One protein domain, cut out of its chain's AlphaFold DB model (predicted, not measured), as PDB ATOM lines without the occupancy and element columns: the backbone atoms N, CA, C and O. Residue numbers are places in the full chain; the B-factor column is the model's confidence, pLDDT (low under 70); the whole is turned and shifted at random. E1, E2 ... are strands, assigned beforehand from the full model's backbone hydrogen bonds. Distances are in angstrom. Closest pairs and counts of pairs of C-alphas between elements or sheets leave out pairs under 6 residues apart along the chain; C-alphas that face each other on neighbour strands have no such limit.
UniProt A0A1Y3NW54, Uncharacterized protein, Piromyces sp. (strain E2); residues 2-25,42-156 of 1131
ATOM      1  N   TYR A   2     -17.537  -5.820  52.448       49.06
ATOM      2  CA  TYR A   2     -16.952  -7.152  52.363       49.06
ATOM      3  C   TYR A   2     -15.840  -7.072  51.316       49.06
ATOM      4  O   TYR A   2     -16.131  -6.848  50.147       49.06
ATOM      5  N   SER A   3     -14.574  -7.188  51.720       56.53
ATOM      6  CA  SER A   3     -13.521  -7.525  50.755       56.53
ATOM      7  C   SER A   3     -13.532  -9.042  50.608       56.53
ATOM      8  O   SER A   3     -13.307  -9.769  51.579       56.53
ATOM      9  N   CYS A   4     -13.882  -9.503  49.411       67.31
ATOM     10  CA  CYS A   4     -13.710 -10.883  48.979       67.31
ATOM     11  C   CYS A   4     -12.452 -10.932  48.114       67.31
ATOM     12  O   CYS A   4     -12.392 -10.244  47.102       67.31
ATOM     13  N   THR A   5     -11.471 -11.738  48.494       78.44
ATOM     14  CA  THR A   5     -10.263 -11.994  47.695       78.44
ATOM     15  C   THR A   5      -9.994 -13.491  47.683       78.44
ATOM     16  O   THR A   5     -10.310 -14.166  48.661       78.44
ATOM     17  N   ALA A   6      -9.414 -14.029  46.621       81.38
ATOM     18  CA  ALA A   6      -9.136 -15.450  46.476       81.38
ATOM     19  C   ALA A   6      -7.692 -15.700  46.033       81.38
ATOM     20  O   ALA A   6      -7.041 -14.811  45.496       81.38
ATOM     21  N   TYR A   7      -7.193 -16.910  46.255       82.00
ATOM     22  CA  TYR A   7      -5.928 -17.388  45.694       82.00
ATOM     23  C   TYR A   7      -6.137 -18.751  45.038       82.00
ATOM     24  O   TYR A   7      -7.000 -19.525  45.461       82.00
ATOM     25  N   ILE A   8      -5.352 -19.040  44.002       80.88
ATOM     26  CA  ILE A   8      -5.348 -20.349  43.343       80.88
ATOM     27  C   ILE A   8      -4.747 -21.362  44.324       80.88
ATOM     28  O   ILE A   8      -3.689 -21.124  44.910       80.88
ATOM     29  N   ASN A   9      -5.442 -22.471  44.553       79.69
ATOM     30  CA  ASN A   9      -4.944 -23.557  45.386       79.69
ATOM     31  C   ASN A   9      -3.799 -24.300  44.669       79.69
ATOM     32  O   ASN A   9      -3.634 -24.205  43.455       79.69
ATOM     33  N   PHE A  10      -3.012 -25.090  45.399       78.06
ATOM     34  CA  PHE A  10      -1.857 -25.808  44.845       78.06
ATOM     35  C   PHE A  10      -2.197 -26.785  43.705       78.06
ATOM     36  O   PHE A  10      -1.299 -27.181  42.965       78.06
ATOM     37  N   ASP A  11      -3.462 -27.187  43.559       79.12
ATOM     38  CA  ASP A  11      -3.925 -28.078  42.489       79.12
ATOM     39  C   ASP A  11      -4.136 -27.374  41.134       79.12
ATOM     40  O   ASP A  11      -4.370 -28.054  40.134       79.12
ATOM     41  N   GLY A  12      -4.064 -26.036  41.088       78.12
ATOM     42  CA  GLY A  12      -4.286 -25.230  39.882       78.12
ATOM     43  C   GLY A  12      -5.725 -25.253  39.345       78.12
ATOM     44  O   GLY A  12      -5.974 -24.748  38.252       78.12
ATOM     45  N   LYS A  13      -6.670 -25.857  40.081       79.75
ATOM     46  CA  LYS A  13      -8.062 -26.090  39.650       79.75
ATOM     47  C   LYS A  13      -9.109 -25.618  40.654       79.75
ATOM     48  O   LYS A  13     -10.262 -25.430  40.276       79.75
ATOM     49  N   THR A  14      -8.738 -25.441  41.918       82.12
ATOM     50  CA  THR A  14      -9.607 -24.873  42.952       82.12
ATOM     51  C   THR A  14      -9.099 -23.504  43.387       82.12
ATOM     52  O   THR A  14      -7.908 -23.200  43.315       82.12
ATOM     53  N   VAL A  15     -10.011 -22.655  43.856       84.12
ATOM     54  CA  VAL A  15      -9.677 -21.368  44.479       84.12
ATOM     55  C   VAL A  15     -10.067 -21.386  45.942       84.12
ATOM     56  O   VAL A  15     -11.091 -21.948  46.323       84.12
ATOM     57  N   ILE A  16      -9.266 -20.735  46.777       83.75
ATOM     58  CA  ILE A  16      -9.612 -20.505  48.175       83.75
ATOM     59  C   ILE A  16     -10.076 -19.065  48.303       83.75
ATOM     60  O   ILE A  16      -9.289 -18.135  48.150       83.75
ATOM     61  N   GLN A  17     -11.371 -18.886  48.558       82.44
ATOM     62  CA  GLN A  17     -11.994 -17.576  48.683       82.44
ATOM     63  C   GLN A  17     -12.021 -17.147  50.148       82.44
ATOM     64  O   GLN A  17     -12.586 -17.827  51.005       82.44
ATOM     65  N   CYS A  18     -11.434 -15.989  50.432       78.25
ATOM     66  CA  CYS A  18     -11.414 -15.357  51.739       78.25
ATOM     67  C   CYS A  18     -12.410 -14.200  51.795       78.25
ATOM     68  O   CYS A  18     -12.355 -13.267  50.996       78.25
ATOM     69  N   THR A  19     -13.300 -14.247  52.781       71.25
ATOM     70  CA  THR A  19     -14.272 -13.198  53.099       71.25
ATOM     71  C   THR A  19     -13.863 -12.490  54.380       71.25
ATOM     72  O   THR A  19     -13.656 -13.120  55.418       71.25
ATOM     73  N   LYS A  20     -13.773 -11.159  54.333       68.44
ATOM     74  CA  LYS A  20     -13.555 -10.317  55.515       68.44
ATOM     75  C   LYS A  20     -14.896  -9.759  55.998       68.44
ATOM     76  O   LYS A  20     -15.551  -9.018  55.268       68.44
ATOM     77  N   SER A  21     -15.310 -10.106  57.217       57.38
ATOM     78  CA  SER A  21     -16.562  -9.637  57.833       57.38
ATOM     79  C   SER A  21     -16.288  -8.795  59.086       57.38
ATOM     80  O   SER A  21     -15.410  -9.114  59.889       57.38
ATOM     81  N   VAL A  22     -17.030  -7.692  59.237       57.22
ATOM     82  CA  VAL A  22     -16.960  -6.783  60.396       57.22
ATOM     83  C   VAL A  22     -18.317  -6.824  61.095       57.22
ATOM     84  O   VAL A  22     -19.332  -6.487  60.485       57.22
ATOM     85  N   SER A  23     -18.367  -7.278  62.350       47.81
ATOM     86  CA  SER A  23     -19.624  -7.384  63.106       47.81
ATOM     87  C   SER A  23     -19.833  -6.167  64.013       47.81
ATOM     88  O   SER A  23     -19.057  -5.923  64.934       47.81
ATOM     89  N   ASN A  24     -20.904  -5.404  63.773       45.53
ATOM     90  CA  ASN A  24     -21.322  -4.308  64.648       45.53
ATOM     91  C   ASN A  24     -22.390  -4.804  65.626       45.53
ATOM     92  O   ASN A  24     -23.576  -4.852  65.307       45.53
ATOM     93  N   ASN A  25     -21.980  -5.156  66.842       41.12
ATOM     94  CA  ASN A  25     -22.912  -5.533  67.900       41.12
ATOM     95  C   ASN A  25     -23.437  -4.267  68.611       41.12
ATOM     96  O   ASN A  25     -22.829  -3.789  69.566       41.12
ATOM     97  N   THR A  42     -12.169  -8.060  63.308       53.06
ATOM     98  CA  THR A  42     -12.256  -8.364  61.890       53.06
ATOM     99  C   THR A  42     -12.067  -9.862  61.707       53.06
ATOM    100  O   THR A  42     -10.970 -10.373  61.924       53.06
ATOM    101  N   THR A  43     -13.129 -10.577  61.343       60.97
ATOM    102  CA  THR A  43     -13.066 -12.029  61.142       60.97
ATOM    103  C   THR A  43     -12.841 -12.305  59.659       60.97
ATOM    104  O   THR A  43     -13.653 -11.897  58.823       60.97
ATOM    105  N   ILE A  44     -11.726 -12.963  59.328       68.50
ATOM    106  CA  ILE A  44     -11.427 -13.446  57.975       68.50
ATOM    107  C   ILE A  44     -11.753 -14.938  57.935       68.50
ATOM    108  O   ILE A  44     -11.171 -15.714  58.690       68.50
ATOM    109  N   THR A  45     -12.664 -15.326  57.049       74.75
ATOM    110  CA  THR A  45     -13.033 -16.726  56.817       74.75
ATOM    111  C   THR A  45     -12.608 -17.104  55.405       74.75
ATOM    112  O   THR A  45     -13.079 -16.496  54.447       74.75
ATOM    113  N   CYS A  46     -11.714 -18.082  55.271       77.88
ATOM    114  CA  CYS A  46     -11.235 -18.583  53.983       77.88
ATOM    115  C   CYS A  46     -11.748 -19.999  53.746       77.88
ATOM    116  O   CYS A  46     -11.540 -20.874  54.587       77.88
ATOM    117  N   THR A  47     -12.382 -20.224  52.601       81.12
ATOM    118  CA  THR A  47     -12.975 -21.514  52.241       81.12
ATOM    119  C   THR A  47     -12.475 -21.931  50.864       81.12
ATOM    120  O   THR A  47     -12.532 -21.141  49.922       81.12
ATOM    121  N   ALA A  48     -11.978 -23.165  50.745       80.38
ATOM    122  CA  ALA A  48     -11.693 -23.770  49.449       80.38
ATOM    123  C   ALA A  48     -13.017 -24.017  48.719       80.38
ATOM    124  O   ALA A  48     -13.894 -24.697  49.253       80.38
ATOM    125  N   LEU A  49     -13.171 -23.431  47.537       81.00
ATOM    126  CA  LEU A  49     -14.313 -23.683  46.670       81.00
ATOM    127  C   LEU A  49     -14.080 -24.978  45.891       81.00
ATOM    128  O   LEU A  49     -12.943 -25.329  45.568       81.00
ATOM    129  N   GLU A  50     -15.164 -25.694  45.605       80.75
ATOM    130  CA  GLU A  50     -15.104 -26.901  44.782       80.75
ATOM    131  C   GLU A  50     -14.615 -26.572  43.364       80.75
ATOM    132  O   GLU A  50     -14.826 -25.468  42.856       80.75
ATOM    133  N   ALA A  51     -13.945 -27.539  42.730       76.94
ATOM    134  CA  ALA A  51     -13.491 -27.392  41.352       76.94
ATOM    135  C   ALA A  51     -14.701 -27.208  40.428       76.94
ATOM    136  O   ALA A  51     -15.704 -27.916  40.551       76.94
ATOM    137  N   ILE A  52     -14.599 -26.272  39.487       80.06
ATOM    138  CA  ILE A  52     -15.665 -26.007  38.520       80.06
ATOM    139  C   ILE A  52     -15.794 -27.227  37.605       80.06
ATOM    140  O   ILE A  52     -14.810 -27.713  37.055       80.06
ATOM    141  N   THR A  53     -17.009 -27.753  37.463       77.50
ATOM    142  CA  THR A  53     -17.284 -28.948  36.642       77.50
ATOM    143  C   THR A  53     -18.115 -28.645  35.395       77.50
ATOM    144  O   THR A  53     -18.133 -29.459  34.471       77.50
ATOM    145  N   GLY A  54     -18.777 -27.485  35.349       76.94
ATOM    146  CA  GLY A  54     -19.535 -26.998  34.194       76.94
ATOM    147  C   GLY A  54     -18.694 -26.149  33.238       76.94
ATOM    148  O   GLY A  54     -17.561 -25.795  33.541       76.94
ATOM    149  N   ASP A  55     -19.262 -25.795  32.085       80.25
ATOM    150  CA  ASP A  55     -18.597 -24.948  31.076       80.25
ATOM    151  C   ASP A  55     -18.538 -23.454  31.459       80.25
ATOM    152  O   ASP A  55     -17.979 -22.637  30.727       80.25
ATOM    153  N   ASP A  56     -19.096 -23.099  32.614       81.81
ATOM    154  CA  ASP A  56     -19.106 -21.744  33.144       81.81
ATOM    155  C   ASP A  56     -17.711 -21.268  33.569       81.81
ATOM    156  O   ASP A  56     -16.888 -22.022  34.091       81.81
ATOM    157  N   THR A  57     -17.463 -19.971  33.392       84.69
ATOM    158  CA  THR A  57     -16.250 -19.306  33.879       84.69
ATOM    159  C   THR A  57     -16.572 -18.452  35.100       84.69
ATOM    160  O   THR A  57     -17.521 -17.669  35.079       84.69
ATOM    161  N   TYR A  58     -15.752 -18.558  36.141       85.56
ATOM    162  CA  TYR A  58     -15.849 -17.768  37.362       85.56
ATOM    163  C   TYR A  58     -14.625 -16.869  37.533       85.56
ATOM    164  O   TYR A  58     -13.491 -17.263  37.266       85.56
ATOM    165  N   TYR A  59     -14.866 -15.665  38.032       87.94
ATOM    166  CA  TYR A  59     -13.885 -14.629  38.301       87.94
ATOM    167  C   TYR A  59     -13.808 -14.336  39.799       87.94
ATOM    168  O   TYR A  59     -14.822 -14.251  40.504       87.94
ATOM    169  N   TYR A  60     -12.589 -14.138  40.288       86.00
ATOM    170  CA  TYR A  60     -12.316 -13.760  41.671       86.00
ATOM    171  C   TYR A  60     -11.237 -12.684  41.725       86.00
ATOM    172  O   TYR A  60     -10.381 -12.623  40.853       86.00
ATOM    173  N   ILE A  61     -11.249 -11.838  42.751       85.69
ATOM    174  CA  ILE A  61     -10.184 -10.845  42.958       85.69
ATOM    175  C   ILE A  61      -8.970 -11.559  43.547       85.69
ATOM    176  O   ILE A  61      -9.112 -12.217  44.575       85.69
ATOM    177  N   ASP A  62      -7.796 -11.437  42.932       83.06
ATOM    178  CA  ASP A  62      -6.578 -12.078  43.435       83.06
ATOM    179  C   ASP A  62      -6.134 -11.424  44.762       83.06
ATOM    180  O   ASP A  62      -5.923 -10.216  44.856       83.06
ATOM    181  N   ALA A  63      -5.994 -12.224  45.821       80.44
ATOM    182  CA  ALA A  63      -5.546 -11.762  47.136       80.44
ATOM    183  C   ALA A  63      -4.085 -11.289  47.139       80.44
ATOM    184  O   ALA A  63      -3.703 -10.502  48.006       80.44
ATOM    185  N   SER A  64      -3.263 -11.786  46.210       77.75
ATOM    186  CA  SER A  64      -1.849 -11.418  46.099       77.75
ATOM    187  C   SER A  64      -1.646 -10.048  45.455       77.75
ATOM    188  O   SER A  64      -0.623  -9.406  45.697       77.75
ATOM    189  N   SER A  65      -2.617  -9.593  44.661       78.00
ATOM    190  CA  SER A  65      -2.576  -8.302  43.994       78.00
ATOM    191  C   SER A  65      -3.982  -7.863  43.607       78.00
ATOM    192  O   SER A  65      -4.632  -8.487  42.770       78.00
ATOM    193  N   THR A  66      -4.445  -6.757  44.185       72.75
ATOM    194  CA  THR A  66      -5.799  -6.242  43.946       72.75
ATOM    195  C   THR A  66      -5.996  -5.668  42.537       72.75
ATOM    196  O   THR A  66      -7.107  -5.272  42.210       72.75
ATOM    197  N   ASP A  67      -4.964  -5.648  41.689       74.94
ATOM    198  CA  ASP A  67      -5.012  -5.281  40.266       74.94
ATOM    199  C   ASP A  67      -5.179  -6.492  39.319       74.94
ATOM    200  O   ASP A  67      -5.170  -6.331  38.095       74.94
ATOM    201  N   LYS A  68      -5.320  -7.710  39.860       81.62
ATOM    202  CA  LYS A  68      -5.497  -8.954  39.099       81.62
ATOM    203  C   LYS A  68      -6.810  -9.642  39.437       81.62
ATOM    204  O   LYS A  68      -7.329  -9.553  40.550       81.62
ATOM    205  N   VAL A  69      -7.315 -10.385  38.457       86.06
ATOM    206  CA  VAL A  69      -8.454 -11.288  38.631       86.06
ATOM    207  C   VAL A  69      -8.025 -12.716  38.323       86.06
ATOM    208  O   VAL A  69      -7.297 -12.976  37.367       86.06
ATOM    209  N   ILE A  70      -8.490 -13.653  39.135       85.88
ATOM    210  CA  ILE A  70      -8.365 -15.085  38.892       85.88
ATOM    211  C   ILE A  70      -9.527 -15.487  37.999       85.88
ATOM    212  O   ILE A  70     -10.680 -15.279  38.377       85.88
ATOM    213  N   LYS A  71      -9.227 -16.062  36.836       87.31
ATOM    214  CA  LYS A  71     -10.210 -16.662  35.935       87.31
ATOM    215  C   LYS A  71     -10.161 -18.173  36.112       87.31
ATOM    216  O   LYS A  71      -9.105 -18.765  35.934       87.31
ATOM    217  N   CYS A  72     -11.294 -18.780  36.424       83.69
ATOM    218  CA  CYS A  72     -11.428 -20.217  36.606       83.69
ATOM    219  C   CYS A  72     -12.486 -20.792  35.668       83.69
ATOM    220  O   CYS A  72     -13.603 -20.284  35.622       83.69
ATOM    221  N   ASP A  73     -12.155 -21.873  34.972       83.81
ATOM    222  CA  ASP A  73     -13.090 -22.711  34.218       83.81
ATOM    223  C   ASP A  73     -12.900 -24.196  34.592       83.81
ATOM    224  O   ASP A  73     -12.145 -24.521  35.512       83.81
ATOM    225  N   LYS A  74     -13.589 -25.124  33.911       83.94
ATOM    226  CA  LYS A  74     -13.474 -26.570  34.198       83.94
ATOM    227  C   LYS A  74     -12.068 -27.159  34.038       83.94
ATOM    228  O   LYS A  74     -11.802 -28.264  34.516       83.94
ATOM    229  N   ASN A  75     -11.187 -26.481  33.302       83.88
ATOM    230  CA  ASN A  75      -9.855 -26.970  32.978       83.88
ATOM    231  C   ASN A  75      -8.799 -26.410  33.939       83.88
ATOM    232  O   ASN A  75      -7.966 -27.192  34.412       83.88
ATOM    233  N   SER A  76      -8.829 -25.102  34.225       85.69
ATOM    234  CA  SER A  76      -7.834 -24.425  35.071       85.69
ATOM    235  C   SER A  76      -8.357 -23.160  35.758       85.69
ATOM    236  O   SER A  76      -9.342 -22.551  35.344       85.69
ATOM    237  N   CYS A  77      -7.648 -22.765  36.818       84.62
ATOM    238  CA  CYS A  77      -7.712 -21.443  37.426       84.62
ATOM    239  C   CYS A  77      -6.393 -20.709  37.182       84.62
ATOM    240  O   CYS A  77      -5.354 -21.155  37.663       84.62
ATOM    241  N   ASP A  78      -6.443 -19.571  36.496       86.25
ATOM    242  CA  ASP A  78      -5.263 -18.807  36.102       86.25
ATOM    243  C   ASP A  78      -5.373 -17.335  36.513       86.25
ATOM    244  O   ASP A  78      -6.430 -16.701  36.430       86.25
ATOM    245  N   ASN A  79      -4.240 -16.769  36.932       80.50
ATOM    246  CA  ASN A  79      -4.127 -15.343  37.202       80.50
ATOM    247  C   ASN A  79      -4.122 -14.580  35.878       80.50
ATOM    248  O   ASN A  79      -3.173 -14.672  35.100       80.50
ATOM    249  N   SER A  80      -5.152 -13.771  35.657       75.75
ATOM    250  CA  SER A  80      -5.216 -12.837  34.544       75.75
ATOM    251  C   SER A  80      -4.945 -11.422  35.039       75.75
ATOM    252  O   SER A  80      -5.339 -11.023  36.137       75.75
ATOM    253  N   THR A  81      -4.295 -10.624  34.195       77.44
ATOM    254  CA  THR A  81      -4.282  -9.174  34.418       77.44
ATOM    255  C   THR A  81      -5.727  -8.696  34.328       77.44
ATOM    256  O   THR A  81      -6.422  -9.059  33.373       77.44
ATOM    257  N   ALA A  82      -6.200  -7.947  35.326       73.25
ATOM    258  CA  ALA A  82      -7.540  -7.396  35.255       73.25
ATOM    259  C   ALA A  82      -7.583  -6.344  34.148       73.25
ATOM    260  O   ALA A  82      -6.713  -5.472  34.068       73.25
ATOM    261  N   ALA A  83      -8.592  -6.423  33.285       71.94
ATOM    262  CA  ALA A  83      -8.900  -5.323  32.393       71.94
ATOM    263  C   ALA A  83      -9.197  -4.097  33.260       71.94
ATOM    264  O   ALA A  83      -9.874  -4.196  34.286       71.94
ATOM    265  N   LYS A  84      -8.678  -2.937  32.865       68.12
ATOM    266  CA  LYS A  84      -9.080  -1.681  33.492       68.12
ATOM    267  C   LYS A  84     -10.555  -1.471  33.154       68.12
ATOM    268  O   LYS A  84     -10.899  -1.360  31.982       68.12
ATOM    269  N   THR A  85     -11.424  -1.489  34.157       67.19
ATOM    270  CA  THR A  85     -12.875  -1.432  33.973       67.19
ATOM    271  C   THR A  85     -13.478  -0.085  34.385       67.19
ATOM    272  O   THR A  85     -14.629  -0.010  34.818       67.19
ATOM    273  N   ASP A  86     -12.706   0.993  34.267       64.88
ATOM    274  CA  ASP A  86     -13.136   2.370  34.531       64.88
ATOM    275  C   ASP A  86     -14.137   2.913  33.488       64.88
ATOM    276  O   ASP A  86     -14.753   3.949  33.715       64.88
ATOM    277  N   LEU A  87     -14.373   2.187  32.390       64.62
ATOM    278  CA  LEU A  87     -15.273   2.551  31.284       64.62
ATOM    279  C   LEU A  87     -16.607   1.772  31.287       64.62
ATOM    280  O   LEU A  87     -17.013   1.230  30.263       64.62
ATOM    281  N   ALA A  88     -17.279   1.681  32.442       78.56
ATOM    282  CA  ALA A  88     -18.494   0.867  32.625       78.56
ATOM    283  C   ALA A  88     -18.324  -0.595  32.191       78.56
ATOM    284  O   ALA A  88     -19.240  -1.222  31.672       78.56
ATOM    285  N   MET A  89     -17.136  -1.152  32.413       86.00
ATOM    286  CA  MET A  89     -16.897  -2.583  32.271       86.00
ATOM    287  C   MET A  89     -17.010  -3.256  33.645       86.00
ATOM    288  O   MET A  89     -16.820  -2.610  34.681       86.00
ATOM    289  N   ALA A  90     -17.303  -4.549  33.668       88.56
ATOM    290  CA  ALA A  90     -17.237  -5.368  34.872       88.56
ATOM    291  C   ALA A  90     -17.081  -6.846  34.504       88.56
ATOM    292  O   ALA A  90     -17.374  -7.228  33.376       88.56
ATOM    293  N   TYR A  91     -16.647  -7.668  35.453       87.06
ATOM    294  CA  TYR A  91     -16.768  -9.122  35.354       87.06
ATOM    295  C   TYR A  91     -18.000  -9.582  36.130       87.06
ATOM    296  O   TYR A  91     -18.250  -9.085  37.237       87.06
ATOM    297  N   ILE A  92     -18.730 -10.567  35.608       88.19
ATOM    298  CA  ILE A  92     -19.805 -11.240  36.343       88.19
ATOM    299  C   ILE A  92     -19.616 -12.757  36.382       88.19
ATOM    300  O   ILE A  92     -19.198 -13.384  35.412       88.19
ATOM    301  N   ASN A  93     -19.963 -13.348  37.525       84.81
ATOM    302  CA  ASN A  93     -20.029 -14.797  37.683       84.81
ATOM    303  C   ASN A  93     -21.451 -15.304  37.395       84.81
ATOM    304  O   ASN A  93     -22.417 -14.593  37.686       84.81
ATOM    305  N   PRO A  94     -21.617 -16.543  36.903       80.00
ATOM    306  CA  PRO A  94     -22.934 -17.138  36.693       80.00
ATOM    307  C   PRO A  94     -23.810 -17.051  37.950       80.00
ATOM    308  O   PRO A  94     -23.365 -17.378  39.053       80.00
ATOM    309  N   ASN A  95     -25.066 -16.623  37.782       75.50
ATOM    310  CA  ASN A  95     -26.056 -16.438  38.856       75.50
ATOM    311  C   ASN A  95     -25.653 -15.435  39.962       75.50
ATOM    312  O   ASN A  95     -26.255 -15.435  41.041       75.50
ATOM    313  N   ALA A  96     -24.642 -14.590  39.737       78.00
ATOM    314  CA  ALA A  96     -24.202 -13.615  40.725       78.00
ATOM    315  C   ALA A  96     -25.064 -12.345  40.720       78.00
ATOM    316  O   ALA A  96     -25.471 -11.830  39.684       78.00
ATOM    317  N   THR A  97     -25.289 -11.800  41.915       76.75
ATOM    318  CA  THR A  97     -25.918 -10.484  42.121       76.75
ATOM    319  C   THR A  97     -24.887  -9.359  42.245       76.75
ATOM    320  O   THR A  97     -25.227  -8.178  42.205       76.75
ATOM    321  N   ASN A  98     -23.620  -9.733  42.439       83.12
ATOM    322  CA  ASN A  98     -22.489  -8.827  42.567       83.12
ATOM    323  C   ASN A  98     -21.600  -8.949  41.336       83.12
ATOM    324  O   ASN A  98     -21.376 -10.049  40.830       83.12
ATOM    325  N   ILE A  99     -21.045  -7.823  40.926       87.38
ATOM    326  CA  ILE A  99     -20.051  -7.719  39.866       87.38
ATOM    327  C   ILE A  99     -18.665  -7.484  40.470       87.38
ATOM    328  O   ILE A  99     -18.542  -7.060  41.624       87.38
ATOM    329  N   ILE A 100     -17.620  -7.715  39.683       87.31
ATOM    330  CA  ILE A 100     -16.251  -7.315  40.017       87.31
ATOM    331  C   ILE A 100     -15.872  -6.152  39.108       87.31
ATOM    332  O   ILE A 100     -15.847  -6.298  37.885       87.31
ATOM    333  N   GLN A 101     -15.568  -5.004  39.707       85.62
ATOM    334  CA  GLN A 101     -15.141  -3.807  38.987       85.62
ATOM    335  C   GLN A 101     -13.720  -3.434  39.412       85.62
ATOM    336  O   GLN A 101     -13.446  -3.294  40.599       85.62
ATOM    337  N   CYS A 102     -12.830  -3.263  38.439       83.50
ATOM    338  CA  CYS A 102     -11.427  -2.901  38.589       83.50
ATOM    339  C   CYS A 102     -11.182  -1.475  38.090       83.50
ATOM    340  O   CYS A 102     -11.001  -1.241  36.896       83.50
ATOM    341  N   ALA A 103     -11.174  -0.503  39.000       77.19
ATOM    342  CA  ALA A 103     -11.035   0.912  38.662       77.19
ATOM    343  C   ALA A 103      -9.662   1.467  39.068       77.19
ATOM    344  O   ALA A 103      -9.015   0.982  39.997       77.19
ATOM    345  N   GLY A 104      -9.213   2.516  38.376       73.69
ATOM    346  CA  GLY A 104      -8.023   3.263  38.778       73.69
ATOM    347  C   GLY A 104      -8.305   4.098  40.026       73.69
ATOM    348  O   GLY A 104      -9.180   4.959  40.013       73.69
ATOM    349  N   LYS A 105      -7.540   3.885  41.094       71.19
ATOM    350  CA  LYS A 105      -7.622   4.634  42.347       71.19
ATOM    351  C   LYS A 105      -6.357   5.453  42.544       71.19
ATOM    352  O   LYS A 105      -5.244   4.940  42.427       71.19
ATOM    353  N   VAL A 106      -6.516   6.740  42.845       70.31
ATOM    354  CA  VAL A 106      -5.379   7.613  43.147       70.31
ATOM    355  C   VAL A 106      -4.950   7.372  44.586       70.31
ATOM    356  O   VAL A 106      -5.665   7.709  45.528       70.31
ATOM    357  N   VAL A 107      -3.761   6.807  44.754       69.12
ATOM    358  CA  VAL A 107      -3.108   6.639  46.051       69.12
ATOM    359  C   VAL A 107      -1.792   7.405  45.987       69.12
ATOM    360  O   VAL A 107      -0.929   7.099  45.167       69.12
ATOM    361  N   ASN A 108      -1.634   8.432  46.826       68.88
ATOM    362  CA  ASN A 108      -0.407   9.234  46.914       68.88
ATOM    363  C   ASN A 108       0.110   9.715  45.542       68.88
ATOM    364  O   ASN A 108       1.266   9.481  45.198       68.88
ATOM    365  N   THR A 109      -0.744  10.363  44.740       63.88
ATOM    366  CA  THR A 109      -0.427  10.928  43.403       63.88
ATOM    367  C   THR A 109      -0.085   9.920  42.291       63.88
ATOM    368  O   THR A 109       0.198  10.334  41.171       63.88
ATOM    369  N   LYS A 110      -0.177   8.603  42.545       65.56
ATOM    370  CA  LYS A 110      -0.112   7.546  41.519       65.56
ATOM    371  C   LYS A 110      -1.458   6.835  41.386       65.56
ATOM    372  O   LYS A 110      -2.087   6.499  42.386       65.56
ATOM    373  N   THR A 111      -1.882   6.583  40.151       71.31
ATOM    374  CA  THR A 111      -3.080   5.785  39.861       71.31
ATOM    375  C   THR A 111      -2.702   4.308  39.844       71.31
ATOM    376  O   THR A 111      -1.877   3.897  39.031       71.31
ATOM    377  N   VAL A 112      -3.290   3.520  40.741       70.62
ATOM    378  CA  VAL A 112      -3.156   2.056  40.798       70.62
ATOM    379  C   VAL A 112      -4.513   1.419  40.500       70.62
ATOM    380  O   VAL A 112      -5.536   1.971  40.895       70.62
ATOM    381  N   THR A 113      -4.553   0.301  39.775       78.19
ATOM    382  CA  THR A 113      -5.810  -0.423  39.518       78.19
ATOM    383  C   THR A 113      -6.188  -1.223  40.760       78.19
ATOM    384  O   THR A 113      -5.358  -1.955  41.288       78.19
ATOM    385  N   GLU A 114      -7.422  -1.088  41.235       81.62
ATOM    386  CA  GLU A 114      -7.948  -1.866  42.358       81.62
ATOM    387  C   GLU A 114      -9.310  -2.460  41.977       81.62
ATOM    388  O   GLU A 114     -10.219  -1.743  41.552       81.62
ATOM    389  N   CYS A 115      -9.429  -3.779  42.102       82.62
ATOM    390  CA  CYS A 115     -10.643  -4.554  41.904       82.62
ATOM    391  C   CYS A 115     -11.435  -4.671  43.204       82.62
ATOM    392  O   CYS A 115     -10.876  -4.959  44.262       82.62
ATOM    393  N   GLU A 116     -12.753  -4.508  43.123       83.75
ATOM    394  CA  GLU A 116     -13.669  -4.693  44.247       83.75
ATOM    395  C   GLU A 116     -14.979  -5.367  43.817       83.75
ATOM    396  O   GLU A 116     -15.447  -5.203  42.688       83.75
ATOM    397  N   TYR A 117     -15.579  -6.134  44.735       82.50
ATOM    398  CA  TYR A 117     -16.933  -6.656  44.557       82.50
ATOM    399  C   TYR A 117     -17.938  -5.544  44.847       82.50
ATOM    400  O   TYR A 117     -17.940  -4.976  45.942       82.50
ATOM    401  N   LYS A 118     -18.824  -5.272  43.890       82.00
ATOM    402  CA  LYS A 118     -19.921  -4.311  44.028       82.00
ATOM    403  C   LYS A 118     -21.256  -4.987  43.791       82.00
ATOM    404  O   LYS A 118     -21.344  -5.910  42.986       82.00
ATOM    405  N   GLU A 119     -22.301  -4.498  44.451       81.62
ATOM    406  CA  GLU A 119     -23.661  -4.782  43.990       81.62
ATOM    407  C   GLU A 119     -23.805  -4.223  42.571       81.62
ATOM    408  O   GLU A 119     -23.407  -3.086  42.307       81.62
ATOM    409  N   GLY A 120     -24.323  -5.032  41.646       76.25
ATOM    410  CA  GLY A 120     -24.407  -4.639  40.240       76.25
ATOM    411  C   GLY A 120     -25.367  -3.474  39.986       76.25
ATOM    412  O   GLY A 120     -25.159  -2.683  39.069       76.25
ATOM    413  N   SER A 121     -26.389  -3.326  40.826       83.12
ATOM    414  CA  SER A 121     -27.339  -2.209  40.834       83.12
ATOM    415  C   SER A 121     -27.695  -1.842  42.277       83.12
ATOM    416  O   SER A 121     -27.506  -2.649  43.184       83.12
ATOM    417  N   SER A 122     -28.234  -0.643  42.511       82.31
ATOM    418  CA  SER A 122     -28.604  -0.166  43.855       82.31
ATOM    419  C   SER A 122     -30.034   0.383  43.889       82.31
ATOM    420  O   SER A 122     -30.724   0.397  42.873       82.31
ATOM    421  N   ALA A 123     -30.513   0.847  45.047       76.06
ATOM    422  CA  ALA A 123     -31.795   1.558  45.123       76.06
ATOM    423  C   ALA A 123     -31.754   2.943  44.438       76.06
ATOM    424  O   ALA A 123     -32.790   3.439  44.010       76.06
ATOM    425  N   THR A 124     -30.572   3.565  44.329       77.12
ATOM    426  CA  THR A 124     -30.386   4.875  43.679       77.12
ATOM    427  C   THR A 124     -30.126   4.762  42.177       77.12
ATOM    428  O   THR A 124     -30.421   5.700  41.446       77.12
ATOM    429  N   LEU A 125     -29.617   3.615  41.712       77.44
ATOM    430  CA  LEU A 125     -29.475   3.242  40.302       77.44
ATOM    431  C   LEU A 125     -30.069   1.833  40.111       77.44
ATOM    432  O   LEU A 125     -29.336   0.840  40.146       77.44
ATOM    433  N   PRO A 126     -31.405   1.718  39.983       82.38
ATOM    434  CA  PRO A 126     -32.109   0.435  39.983       82.38
ATOM    435  C   PRO A 126     -31.936  -0.372  38.694       82.38
ATOM    436  O   PRO A 126     -32.353  -1.526  38.655       82.38
ATOM    437  N   LEU A 127     -31.341   0.215  37.657       86.25
ATOM    438  CA  LEU A 127     -30.968  -0.438  36.410       86.25
ATOM    439  C   LEU A 127     -29.592   0.089  35.997       86.25
ATOM    440  O   LEU A 127     -29.416   1.302  35.922       86.25
ATOM    441  N   VAL A 128     -28.634  -0.804  35.756       87.44
ATOM    442  CA  VAL A 128     -27.275  -0.456  35.314       87.44
ATOM    443  C   VAL A 128     -26.821  -1.437  34.238       87.44
ATOM    444  O   VAL A 128     -27.077  -2.638  34.351       87.44
ATOM    445  N   HIS A 129     -26.134  -0.929  33.215       90.38
ATOM    446  CA  HIS A 129     -25.520  -1.729  32.158       90.38
ATOM    447  C   HIS A 129     -23.998  -1.630  32.250       90.38
ATOM    448  O   HIS A 129     -23.460  -0.531  32.385       90.38
ATOM    449  N   TYR A 130     -23.319  -2.769  32.147       89.12
ATOM    450  CA  TYR A 130     -21.869  -2.859  32.042       89.12
ATOM    451  C   TYR A 130     -21.483  -3.655  30.799       89.12
ATOM    452  O   TYR A 130     -22.224  -4.525  30.355       89.12
ATOM    453  N   ILE A 131     -20.298  -3.406  30.264       90.44
ATOM    454  CA  ILE A 131     -19.668  -4.253  29.253       90.44
ATOM    455  C   ILE A 131     -18.941  -5.392  29.977       90.44
ATOM    456  O   ILE A 131     -18.163  -5.142  30.901       90.44
ATOM    457  N   GLU A 132     -19.164  -6.640  29.570       90.19
ATOM    458  CA  GLU A 132     -18.461  -7.781  30.164       90.19
ATOM    459  C   GLU A 132     -16.967  -7.722  29.826       90.19
ATOM    460  O   GLU A 132     -16.559  -7.794  28.666       90.19
ATOM    461  N   ALA A 133     -16.135  -7.602  30.855       87.06
ATOM    462  CA  ALA A 133     -14.709  -7.363  30.706       87.06
ATOM    463  C   ALA A 133     -13.960  -8.548  30.077       87.06
ATOM    464  O   ALA A 133     -12.963  -8.338  29.384       87.06
ATOM    465  N   ALA A 134     -14.428  -9.785  30.270       83.69
ATOM    466  CA  ALA A 134     -13.825 -10.968  29.657       83.69
ATOM    467  C   ALA A 134     -14.312 -11.252  28.227       83.69
ATOM    468  O   ALA A 134     -13.633 -11.940  27.463       83.69
ATOM    469  N   ALA A 135     -15.485 -10.739  27.864       87.25
ATOM    470  CA  ALA A 135     -16.121 -10.921  26.568       87.25
ATOM    471  C   ALA A 135     -16.782  -9.598  26.158       87.25
ATOM    472  O   ALA A 135     -18.004  -9.475  26.255       87.25
ATOM    473  N   PRO A 136     -16.006  -8.617  25.659       86.81
ATOM    474  CA  PRO A 136     -16.459  -7.235  25.482       86.81
ATOM    475  C   PRO A 136     -17.551  -7.054  24.423       86.81
ATOM    476  O   PRO A 136     -17.957  -5.934  24.170       86.81
ATOM    477  N   LYS A 137     -18.048  -8.128  23.802       88.25
ATOM    478  CA  LYS A 137     -19.256  -8.143  22.963       88.25
ATOM    479  C   LYS A 137     -20.564  -8.276  23.756       88.25
ATOM    480  O   LYS A 137     -21.636  -8.111  23.184       88.25
ATOM    481  N   ASN A 138     -20.483  -8.630  25.039       90.31
ATOM    482  CA  ASN A 138     -21.636  -8.882  25.895       90.31
ATOM    483  C   ASN A 138     -21.892  -7.704  26.843       90.31
ATOM    484  O   ASN A 138     -20.962  -7.051  27.319       90.31
ATOM    485  N   ILE A 139     -23.166  -7.485  27.153       91.50
ATOM    486  CA  ILE A 139     -23.662  -6.513  28.120       91.50
ATOM    487  C   ILE A 139     -24.186  -7.253  29.348       91.50
ATOM    488  O   ILE A 139     -25.039  -8.136  29.249       91.50
ATOM    489  N   ILE A 140     -23.696  -6.856  30.515       90.19
ATOM    490  CA  ILE A 140     -24.222  -7.241  31.819       90.19
ATOM    491  C   ILE A 140     -25.289  -6.218  32.191       90.19
ATOM    492  O   ILE A 140     -25.000  -5.027  32.294       90.19
ATOM    493  N   THR A 141     -26.515  -6.662  32.430       89.62
ATOM    494  CA  THR A 141     -27.590  -5.803  32.916       89.62
ATOM    495  C   THR A 141     -27.986  -6.203  34.320       89.62
ATOM    496  O   THR A 141     -28.467  -7.309  34.535       89.62
ATOM    497  N   CYS A 142     -27.832  -5.279  35.261       87.81
ATOM    498  CA  CYS A 142     -28.199  -5.469  36.655       87.81
ATOM    499  C   CYS A 142     -29.438  -4.649  37.003       87.81
ATOM    500  O   CYS A 142     -29.495  -3.451  36.720       87.81
ATOM    501  N   LYS A 143     -30.426  -5.286  37.638       86.44
ATOM    502  CA  LYS A 143     -31.696  -4.682  38.043       86.44
ATOM    503  C   LYS A 143     -31.972  -4.913  39.524       86.44
ATOM    504  O   LYS A 143     -31.853  -6.030  40.020       86.44
ATOM    505  N   THR A 144     -32.417  -3.875  40.224       84.62
ATOM    506  CA  THR A 144     -32.870  -3.953  41.618       84.62
ATOM    507  C   THR A 144     -34.388  -4.139  41.657       84.62
ATOM    508  O   THR A 144     -35.129  -3.295  41.156       84.62
ATOM    509  N   SER A 145     -34.870  -5.223  42.273       72.81
ATOM    510  CA  SER A 145     -36.298  -5.447  42.550       72.81
ATOM    511  C   SER A 145     -36.500  -5.635  44.055       72.81
ATOM    512  O   SER A 145     -36.021  -6.604  44.650       72.81
ATOM    513  N   GLY A 146     -37.155  -4.670  44.708       72.81
ATOM    514  CA  GLY A 146     -37.191  -4.599  46.172       72.81
ATOM    515  C   GLY A 146     -35.807  -4.279  46.753       72.81
ATOM    516  O   GLY A 146     -35.223  -3.256  46.417       72.81
ATOM    517  N   SER A 147     -35.281  -5.144  47.625       67.44
ATOM    518  CA  SER A 147     -33.965  -4.998  48.278       67.44
ATOM    519  C   SER A 147     -32.884  -5.955  47.744       67.44
ATOM    520  O   SER A 147     -31.866  -6.148  48.404       67.44
ATOM    521  N   LYS A 148     -33.094  -6.576  46.571       72.69
ATOM    522  CA  LYS A 148     -32.130  -7.494  45.936       72.69
ATOM    523  C   LYS A 148     -31.815  -7.067  44.497       72.69
ATOM    524  O   LYS A 148     -32.732  -6.738  43.744       72.69
ATOM    525  N   SER A 149     -30.531  -7.096  44.136       80.00
ATOM    526  CA  SER A 149     -30.032  -6.928  42.762       80.00
ATOM    527  C   SER A 149     -29.974  -8.286  42.052       80.00
ATOM    528  O   SER A 149     -29.626  -9.285  42.676       80.00
ATOM    529  N   THR A 150     -30.324  -8.334  40.770       85.88
ATOM    530  CA  THR A 150     -30.162  -9.493  39.876       85.88
ATOM    531  C   THR A 150     -29.476  -9.031  38.604       85.88
ATOM    532  O   THR A 150     -29.856  -7.988  38.074       85.88
ATOM    533  N   CYS A 151     -28.508  -9.791  38.104       86.56
ATOM    534  CA  CYS A 151     -27.747  -9.429  36.918       86.56
ATOM    535  C   CYS A 151     -27.799 -10.542  35.869       86.56
ATOM    536  O   CYS A 151     -27.542 -11.698  36.193       86.56
ATOM    537  N   ASP A 152     -28.068 -10.162  34.623       87.56
ATOM    538  CA  ASP A 152     -28.117 -11.054  33.466       87.56
ATOM    539  C   ASP A 152     -27.092 -10.615  32.415       87.56
ATOM    540  O   ASP A 152     -26.753  -9.433  32.323       87.56
ATOM    541  N   MET A 153     -26.606 -11.554  31.602       87.56
ATOM    542  CA  MET A 153     -25.672 -11.279  30.508       87.56
ATOM    543  C   MET A 153     -26.327 -11.590  29.164       87.56
ATOM    544  O   MET A 153     -26.858 -12.680  28.963       87.56
ATOM    545  N   VAL A 154     -26.246 -10.646  28.230       88.75
ATOM    546  CA  VAL A 154     -26.734 -10.791  26.851       88.75
ATOM    547  C   VAL A 154     -25.685 -10.282  25.865       88.75
ATOM    548  O   VAL A 154     -24.854  -9.453  26.224       88.75
ATOM    549  N   GLU A 155     -25.690 -10.764  24.622       89.88
ATOM    550  CA  GLU A 155     -24.863 -10.158  23.567       89.88
ATOM    551  C   GLU A 155     -25.420  -8.768  23.218       89.88
ATOM    552  O   GLU A 155     -26.636  -8.586  23.139       89.88
ATOM    553  N   GLY A 156     -24.545  -7.773  23.049       88.38
ATOM    554  CA  GLY A 156     -24.956  -6.414  22.703       88.38
ATOM    555  C   GLY A 156     -25.507  -6.312  21.277       88.38
ATOM    556  O   GLY A 156     -25.052  -7.015  20.371       88.38
TER     557      GLY A 156
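AT A GLANCE: This is residues 2 to 25 and 42 to 156 of the 1131 residues of an uncharacterized protein of Piromyces sp. (strain E2) (UniProt A0A1Y3NW54). A strongly twisted sheet of six strands is folded back on itself, so that E9, E8 and E7 face E11 and E12 with E10 as the hinge; against it stands the small sheet E4 E5 E6, and beyond that the small sheet E1 E2 E3, three sheets stacked face to face with their strands crossed. The printed part has 139 residues with no named helix and twelve named strands, E1 to E12 in order along the chain, and its class is all strand. The large sheet runs E9, E8, E7, E10, E11, E12 and is mixed; the two small sheets are antiparallel. The whole is compact and rounded, with a radius of gyration of the C-alphas of 15.2 A and spans of 40 by 39 by 37 A.

IN THESE COORDINATES: In the large sheet, E9 is residues 110 to 119, 26.7 A long, and E8 residues 98 to 107, 25.0 A. E7 is residues 89 to 92 and E10 residues 127 to 132. E11, residues 138 to 145, is 22.5 A long; E12, residues 148 to 155, is 23.7 A long and ends at C-alpha 155 (-24.863, -10.158, 23.567). E4 is residues 58 to 61, E5 residues 68 to 72 and E6 residues 77 to 81. E1, residues 4 to 8, begins at C-alpha 4 (-13.710, -10.883, 48.979). E2 is residues 15 to 22, 22.8 A, and E3 residues 42 to 48, 19.8 A.

HOW THE PARTS SIT: Three meanders, each strand the antiparallel neighbour of the one before, are E7 E8 E9, E10 E11 E12 and E4 E5 E6. E8 bends by 56 degrees at residue 104 and E9 by 50 degrees at residue 115; N 105 and O 112 of this hairpin are 2.8 A apart. N 91 of E7 and O 100 of E8 are within hydrogen-bond range at 2.9 A. E7 and E10 are parallel, with N 90 and O 131 at 3.0 A. N 130 and O 140 of E10 and E11 are 2.8 A apart, N 141 and O 152 of E11 and E12 2.8 A. Between the large sheet and E4 E5 E6 the strands stand at 60 degrees; the closest C-alphas of E4 and E7, Tyr 59 and Tyr 91, are 6.9 A apart. N 60 and O 70 pair E4 with E5 at 2.9 A, N 71 and O 78 E5 with E6 at 2.9 A. The strands of E1 E2 E3 stand at 50 degrees to those of E4 E5 E6; the closest C-alphas of E1 and E4, Thr 5 and Ile 61, are 4.9 A apart. N 7 and O 16 of E1 and E2 are 3.1 A apart, N 19 and O 45 of E2 and E3 2.8 A. E3 and E12 are apart.

THE WHOLE: The C-alphas farthest apart, Asn 25 and Gly 156, are 45.3 A apart. Residues 26 to 41 are not printed; C-alphas 25 and 42 are 12.6 A apart across this cut. Of the links printed whole, none is long. Mean pLDDT of the printed part is 78.7; residues 2 to 4, 20 to 25, 42 to 44, 84 to 87, 107 to 110 and 147 are under 70.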